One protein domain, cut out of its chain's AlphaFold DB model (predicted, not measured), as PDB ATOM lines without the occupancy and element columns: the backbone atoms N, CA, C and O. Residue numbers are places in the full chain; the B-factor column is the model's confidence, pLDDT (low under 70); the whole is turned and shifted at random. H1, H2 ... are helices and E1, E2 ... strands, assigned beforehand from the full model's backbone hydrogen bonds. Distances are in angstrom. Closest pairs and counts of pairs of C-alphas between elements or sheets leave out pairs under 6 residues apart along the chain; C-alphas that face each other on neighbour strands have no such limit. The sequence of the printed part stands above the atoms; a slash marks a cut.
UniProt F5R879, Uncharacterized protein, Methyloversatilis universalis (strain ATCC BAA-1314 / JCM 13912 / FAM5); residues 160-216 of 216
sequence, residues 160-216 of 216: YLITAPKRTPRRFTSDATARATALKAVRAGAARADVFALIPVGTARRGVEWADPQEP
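What this domain is: This is residues 160 to 216 of the 216 residues of an uncharacterized protein of Methyloversatilis universalis (strain ATCC BAA-1314 / JCM 13912 / FAM5) (UniProt F5R879). Little regular structure is present: a two-strand hairpin, E1 and E2, lies at one end and a single helix, H1, at the other, joined by the long unnamed stretch 188 to 202. The printed part has 57 residues, 20 of them in named elements, in the order H1, E1, E2; the class is mixed, the sheet antiparallel. It is only just loose, close to extended, with a radius of gyration of the C-alphas of 15.0 A and spans of 44 by 23 by 15 A.

How they stand to each other: E1, residues 203 to 205, and E2, residues 208 to 211, form an antiparallel hairpin at 171 degrees, with N 203 and O 211 2.9 A apart, within hydrogen-bond range. H1, residues 175 to 187, is apart from E2; its O i to N i+4 pairs are all within range.

Where its parts are: E1 measures 6.4 A, E2 8.0 A, ending at C-alpha 211 (175.825, 159.069, 195.526). H1 measures 18.5 A from C-alpha 175 (167.551, 174.604, 175.036).

The domain as a whole: The C-alphas of Arg 187 and Gly 207, the two farthest apart, are 44.7 A apart. The printed part has no cut. The link from H1 to E1 is long. Residues 208 and 213 to 216 have pLDDT under 70.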
ATOM      1  N   TYR A 160     183.025 171.914 187.100       83.00
ATOM      2  CA  TYR A 160     181.812 171.402 187.753       83.00
ATOM      3  C   TYR A 160     181.033 172.526 188.443       83.00
ATOM      4  O   TYR A 160     181.622 173.421 189.049       83.00
ATOM      5  N   LEU A 161     179.698 172.465 188.386       82.38
ATOM      6  CA  LEU A 161     178.813 173.405 189.075       82.38
ATOM      7  C   LEU A 161     178.191 172.749 190.312       82.38
ATOM      8  O   LEU A 161     177.394 171.819 190.192       82.38
ATOM      9  N   ILE A 162     178.482 173.287 191.496       81.50
ATOM     10  CA  ILE A 162     177.872 172.838 192.754       81.50
ATOM     11  C   ILE A 162     176.578 173.619 192.995       81.50
ATOM     12  O   ILE A 162     176.590 174.837 193.180       81.50
ATOM     13  N   THR A 163     175.438 172.926 193.045       79.94
ATOM     14  CA  THR A 163     174.126 173.554 193.272       79.94
ATOM     15  C   THR A 163     173.720 173.556 194.746       79.94
ATOM     16  O   THR A 163     172.583 173.223 195.071       79.94
ATOM     17  N   ALA A 164     174.630 173.989 195.624       79.75
ATOM     18  CA  ALA A 164     174.355 174.279 197.035       79.75
ATOM     19  C   ALA A 164     174.298 175.796 197.372       79.75
ATOM     20  O   ALA A 164     174.868 176.212 198.383       79.75
ATOM     21  N   PRO A 165     173.684 176.681 196.555       72.38
ATOM     22  CA  PRO A 165     173.699 178.112 196.839       72.38
ATOM     23  C   PRO A 165     172.635 178.530 197.860       72.38
ATOM     24  O   PRO A 165     171.548 177.961 197.930       72.38
ATOM     25  N   LYS A 166     172.896 179.648 198.553       80.44
ATOM     26  CA  LYS A 166     171.907 180.357 199.391       80.44
ATOM     27  C   LYS A 166     170.664 180.812 198.601       80.44
ATOM     28  O   LYS A 166     169.608 181.013 199.190       80.44
ATOM     29  N   ARG A 167     170.783 181.002 197.278       78.25
ATOM     30  CA  ARG A 167     169.679 181.307 196.349       78.25
ATOM     31  C   ARG A 167     169.714 180.335 195.177       78.25
ATOM     32  O   ARG A 167     170.742 180.238 194.514       78.25
ATOM     33  N   THR A 168     168.604 179.656 194.908       74.19
ATOM     34  CA  THR A 168     168.505 178.642 193.849       74.19
ATOM     35  C   THR A 168     168.939 179.215 192.494       74.19
ATOM     36  O   THR A 168     168.391 180.238 192.072       74.19
ATOM     37  N   PRO A 169     169.903 178.590 191.792       79.75
ATOM     38  CA  PRO A 169     170.334 179.074 190.495       79.75
ATOM     39  C   PRO A 169     169.210 178.834 189.487       79.75
ATOM     40  O   PRO A 169     168.490 177.833 189.555       79.75
ATOM     41  N   ARG A 170     169.041 179.759 188.542       82.62
ATOM     42  CA  ARG A 170     167.969 179.659 187.553       82.62
ATOM     43  C   ARG A 170     168.286 178.538 186.564       82.62
ATOM     44  O   ARG A 170     169.289 178.606 185.861       82.62
ATOM     45  N   ARG A 171     167.428 177.516 186.512       86.75
ATOM     46  CA  ARG A 171     167.527 176.396 185.566       86.75
ATOM     47  C   ARG A 171     166.493 176.559 184.455       86.75
ATOM     48  O   ARG A 171     165.365 176.970 184.718       86.75
ATOM     49  N   PHE A 172     166.882 176.211 183.235       85.38
ATOM     50  CA  PHE A 172     165.995 176.146 182.078       85.38
ATOM     51  C   PHE A 172     165.886 174.694 181.631       85.38
ATOM     52  O   PHE A 172     166.892 173.994 181.566       85.38
ATOM     53  N   THR A 173     164.671 174.242 181.341       85.56
ATOM     54  CA  THR A 173     164.394 172.865 180.903       85.56
ATOM     55  C   THR A 173     164.408 172.708 179.382       85.56
ATOM     56  O   THR A 173     164.402 171.589 178.887       85.56
ATOM     57  N   SER A 174     164.438 173.815 178.632       89.06
ATOM     58  CA  SER A 174     164.461 173.830 177.166       89.06
ATOM     59  C   SER A 174     165.666 174.610 176.649       89.06
ATOM     60  O   SER A 174     165.877 175.766 177.032       89.06
ATOM     61  N   ASP A 175     166.402 174.000 175.720       88.38
ATOM     62  CA  ASP A 175     167.551 174.604 175.036       88.38
ATOM     63  C   ASP A 175     167.190 175.943 174.366       88.38
ATOM     64  O   ASP A 175     167.866 176.950 174.582       88.38
ATOM     65  N   ALA A 176     166.055 176.008 173.662       90.12
ATOM     66  CA  ALA A 176     165.604 177.227 172.991       90.12
ATOM     67  C   ALA A 176     165.411 178.399 173.972       90.12
ATOM     68  O   ALA A 176     165.827 179.528 173.704       90.12
ATOM     69  N   THR A 177     164.831 178.126 175.145       91.75
ATOM     70  CA  THR A 177     164.598 179.156 176.174       91.75
ATOM     71  C   THR A 177     165.891 179.630 176.838       91.75
ATOM     72  O   THR A 177     166.034 180.824 177.128       91.75
ATOM     73  N   ALA A 178     166.854 178.724 177.032       92.00
ATOM     74  CA  ALA A 178     168.163 179.047 177.584       92.00
ATOM     75  C   ALA A 178     168.949 179.957 176.628       92.00
ATOM     76  O   ALA A 178     169.420 181.023 177.035       92.00
ATOM     77  N   ARG A 179     168.988 179.607 175.334       93.38
ATOM     78  CA  ARG A 179     169.637 180.412 174.283       93.38
ATOM     79  C   ARG A 179     168.999 181.788 174.132       93.38
ATOM     80  O   ARG A 179     169.704 182.794 174.118       93.38
ATOM     81  N   ALA A 180     167.668 181.858 174.079       94.19
ATOM     82  CA  ALA A 180     166.955 183.132 173.983       94.19
ATOM     83  C   ALA A 180     167.259 184.052 175.179       94.19
ATOM     84  O   ALA A 180     167.430 185.260 175.010       94.19
ATOM     85  N   THR A 181     167.375 183.482 176.383       94.94
ATOM     86  CA  THR A 181     167.715 184.244 177.590       94.94
ATOM     87  C   THR A 181     169.161 184.733 177.572       94.94
ATOM     88  O   THR A 181     169.400 185.891 177.914       94.94
ATOM     89  N   ALA A 182     170.112 183.908 177.129       94.44
ATOM     90  CA  ALA A 182     171.509 184.315 176.974       94.44
ATOM     91  C   ALA A 182     171.648 185.482 175.983       94.44
ATOM     92  O   ALA A 182     172.251 186.506 176.303       94.44
ATOM     93  N   LEU A 183     170.981 185.392 174.827       96.62
ATOM     94  CA  LEU A 183     170.930 186.488 173.854       96.62
ATOM     95  C   LEU A 183     170.298 187.753 174.444       96.62
ATOM     96  O   LEU A 183     170.785 188.857 174.206       96.62
ATOM     97  N   LYS A 184     169.226 187.615 175.234       96.31
ATOM     98  CA  LYS A 184     168.603 188.751 175.927       96.31
ATOM     99  C   LYS A 184     169.563 189.406 176.925       96.31
ATOM    100  O   LYS A 184     169.564 190.628 177.020       96.31
ATOM    101  N   ALA A 185     170.378 188.626 177.633       94.38
ATOM    102  CA  ALA A 185     171.357 189.151 178.582       94.38
ATOM    103  C   ALA A 185     172.444 189.979 177.880       94.38
ATOM    104  O   ALA A 185     172.746 191.085 178.321       94.38
ATOM    105  N   VAL A 186     172.965 189.497 176.746       97.19
ATOM    106  CA  VAL A 186     173.940 190.253 175.939       97.19
ATOM    107  C   VAL A 186     173.319 191.533 175.382       97.19
ATOM    108  O   VAL A 186     173.900 192.605 175.509       97.19
ATOM    109  N   ARG A 187     172.088 191.464 174.855       96.56
ATOM    110  CA  ARG A 187     171.354 192.659 174.391       96.56
ATOM    111  C   ARG A 187     171.096 193.679 175.502       96.56
ATOM    112  O   ARG A 187     170.983 194.861 175.212       96.56
ATOM    113  N   ALA A 188     171.001 193.229 176.751       95.62
ATOM    114  CA  ALA A 188     170.865 194.087 177.923       95.62
ATOM    115  C   ALA A 188     172.207 194.655 178.431       95.62
ATOM    116  O   ALA A 188     172.214 195.352 179.443       95.62
ATOM    117  N   GLY A 189     173.328 194.370 177.756       95.25
ATOM    118  CA  GLY A 189     174.649 194.928 178.061       95.25
ATOM    119  C   GLY A 189     175.642 193.955 178.704       95.25
ATOM    120  O   GLY A 189     176.733 194.378 179.081       95.25
ATOM    121  N   ALA A 190     175.319 192.664 178.846       95.19
ATOM    122  CA  ALA A 190     176.308 191.686 179.299       95.19
ATOM    123  C   ALA A 190     177.392 191.466 178.228       95.19
ATOM    124  O   ALA A 190     177.077 191.265 177.058       95.19
ATOM    125  N   ALA A 191     178.666 191.431 178.632       94.56
ATOM    126  CA  ALA A 191     179.784 191.224 177.704       94.56
ATOM    127  C   ALA A 191     179.760 189.836 177.030       94.56
ATOM    128  O   ALA A 191     180.155 189.695 175.875       94.56
ATOM    129  N   ARG A 192     179.292 188.806 177.748       94.50
ATOM    130  CA  ARG A 192     179.166 187.424 177.266       94.50
ATOM    131  C   ARG A 192     178.105 186.679 178.076       94.50
ATOM    132  O   ARG A 192     177.953 186.932 179.269       94.50
ATOM    133  N   ALA A 193     177.391 185.753 177.437       93.44
ATOM    134  CA  ALA A 193     176.468 184.838 178.103       93.44
ATOM    135  C   ALA A 193     176.589 183.433 177.494       93.44
ATOM    136  O   ALA A 193     176.125 183.195 176.380       93.44
ATOM    137  N   ASP A 194     177.213 182.515 178.229       90.44
ATOM    138  CA  ASP A 194     177.363 181.116 177.826       90.44
ATOM    139  C   ASP A 194     176.192 180.264 178.334       90.44
ATOM    140  O   ASP A 194     175.647 180.503 179.415       90.44
ATOM    141  N   VAL A 195     175.814 179.247 177.557       88.81
ATOM    142  CA  VAL A 195     174.783 178.269 177.929       88.81
ATOM    143  C   VAL A 195     175.441 176.906 178.082       88.81
ATOM    144  O   VAL A 195     175.918 176.333 177.106       88.81
ATOM    145  N   PHE A 196     175.441 176.382 179.305       85.62
ATOM    146  CA  PHE A 196     175.922 175.036 179.610       85.62
ATOM    147  C   PHE A 196     174.746 174.081 179.813       85.62
ATOM    148  O   PHE A 196     173.764 174.424 180.477       85.62
ATOM    149  N   ALA A 197     174.859 172.867 179.274       84.25
ATOM    150  CA  ALA A 197     173.959 171.776 179.623       84.25
ATOM    151  C   ALA A 197     174.314 171.258 181.026       84.25
ATOM    152  O   ALA A 197     175.471 170.948 181.305       84.25
ATOM    153  N   LEU A 198     173.324 171.175 181.917       82.94
ATOM    154  CA  LEU A 198     173.516 170.634 183.262       82.94
ATOM    155  C   LEU A 198     173.299 169.121 183.243       82.94
ATOM    156  O   LEU A 198     172.161 168.664 183.143       82.94
ATOM    157  N   ILE A 199     174.387 168.366 183.375       81.75
ATOM    158  CA  ILE A 199     174.366 166.912 183.564       81.75
ATOM    159  C   ILE A 199     174.729 166.643 185.031       81.75
ATOM    160  O   ILE A 199     175.821 167.032 185.449       81.75
ATOM    161  N   PRO A 200     173.838 166.053 185.848       81.00
ATOM    162  CA  PRO A 200     174.187 165.694 187.217       81.00
ATOM    163  C   PRO A 200     175.259 164.599 187.200       81.00
ATOM    164  O   PRO A 200     175.099 163.599 186.509       81.00
ATOM    165  N   VAL A 201     176.341 164.806 187.955       82.56
ATOM    166  CA  VAL A 201     177.482 163.868 188.054       82.56
ATOM    167  C   VAL A 201     177.478 163.102 189.380       82.56
ATOM    168  O   VAL A 201     178.091 162.054 189.478       82.56
ATOM    169  N   GLY A 202     176.753 163.599 190.383       82.06
ATOM    170  CA  GLY A 202     176.547 162.945 191.672       82.06
ATOM    171  C   GLY A 202     175.960 163.909 192.693       82.06
ATOM    172  O   GLY A 202     175.827 165.111 192.432       82.06
ATOM    173  N   THR A 203     175.532 163.373 193.831       84.75
ATOM    174  CA  THR A 203     174.878 164.139 194.897       84.75
ATOM    175  C   THR A 203     175.486 163.791 196.247       84.75
ATOM    176  O   THR A 203     175.386 162.660 196.709       84.75
ATOM    177  N   ALA A 204     176.050 164.790 196.926       83.81
ATOM    178  CA  ALA A 204     176.427 164.667 198.330       83.81
ATOM    179  C   ALA A 204     175.200 164.904 199.228       83.81
ATOM    180  O   ALA A 204     174.478 165.892 199.051       83.81
ATOM    181  N   ARG A 205     174.959 164.021 200.203       81.69
ATOM    182  CA  ARG A 205     173.854 164.136 201.173       81.69
ATOM    183  C   ARG A 205     174.406 164.293 202.590       81.69
ATOM    184  O   ARG A 205     175.495 163.833 202.910       81.69
ATOM    185  N   ARG A 206     173.652 164.958 203.473       81.38
ATOM    186  CA  ARG A 206     174.068 165.134 204.874       81.38
ATOM    187  C   ARG A 206     174.122 163.768 205.570       81.38
ATOM    188  O   ARG A 206     173.074 163.164 205.768       81.38
ATOM    189  N   GLY A 207     175.319 163.332 205.965       79.25
ATOM    190  CA  GLY A 207     175.536 162.061 206.671       79.25
ATOM    191  C   GLY A 207     175.621 160.818 205.776       79.25
ATOM    192  O   GLY A 207     175.607 159.719 206.314       79.25
ATOM    193  N   VAL A 208     175.701 160.976 204.449       69.88
ATOM    194  CA  VAL A 208     175.907 159.869 203.496       69.88
ATOM    195  C   VAL A 208     177.048 160.237 202.549       69.88
ATOM    196  O   VAL A 208     177.224 161.411 202.212       69.88
ATOM    197  N   GLU A 209     177.817 159.233 202.140       74.50
ATOM    198  CA  GLU A 209     178.870 159.349 201.133       74.50
ATOM    199  C   GLU A 209     178.290 159.690 199.747       74.50
ATOM    200  O   GLU A 209     177.074 159.722 199.538       74.50
ATOM    201  N   TRP A 210     179.172 160.054 198.819       81.62
ATOM    202  CA  TRP A 210     178.834 160.468 197.459       81.62
ATOM    203  C   TRP A 210     177.911 159.454 196.766       81.62
ATOM    204  O   TRP A 210     178.266 158.287 196.649       81.62
ATOM    205  N   ALA A 211     176.742 159.902 196.297       75.38
ATOM    206  CA  ALA A 211     175.825 159.069 195.526       75.38
ATOM    207  C   ALA A 211     175.962 159.377 194.033       75.38
ATOM    208  O   ALA A 211     175.742 160.525 193.613       75.38
ATOM    209  N   ASP A 212     176.287 158.360 193.241       73.44
ATOM    210  CA  ASP A 212     176.319 158.481 191.790       73.44
ATOM    211  C   ASP A 212     174.893 158.616 191.230       73.44
ATOM    212  O   ASP A 212     173.949 157.999 191.720       73.44
ATOM    213  N   PRO A 213     174.688 159.424 190.179       64.56
ATOM    214  CA  PRO A 213     173.366 159.765 189.652       64.56
ATOM    215  C   PRO A 213     172.689 158.592 188.923       64.56
ATOM    216  O   PRO A 213     171.615 158.775 188.356       64.56
ATOM    217  N   GLN A 214     173.334 157.423 188.871       56.16
ATOM    218  CA  GLN A 214     172.837 156.193 188.251       56.16
ATOM    219  C   GLN A 214     172.439 155.118 189.272       56.16
ATOM    220  O   GLN A 214     171.871 154.109 188.863       56.16
ATOM    221  N   GLU A 215     172.690 155.321 190.568       43.97
ATOM    222  CA  GLU A 215     172.210 154.405 191.604       43.97
ATOM    223  C   GLU A 215     170.879 154.924 192.186       43.97
ATOM    224  O   GLU A 215     170.838 156.050 192.695       43.97
ATOM    225  N   PRO A 216     169.772 154.166 192.035       47.16
ATOM    226  CA  PRO A 216     168.462 154.536 192.570       47.16
ATOM    227  C   PRO A 216     168.402 154.524 194.104       47.16
ATOM    228  O   PRO A 216     169.010 153.625 194.726       47.16
TER     229      PRO A 216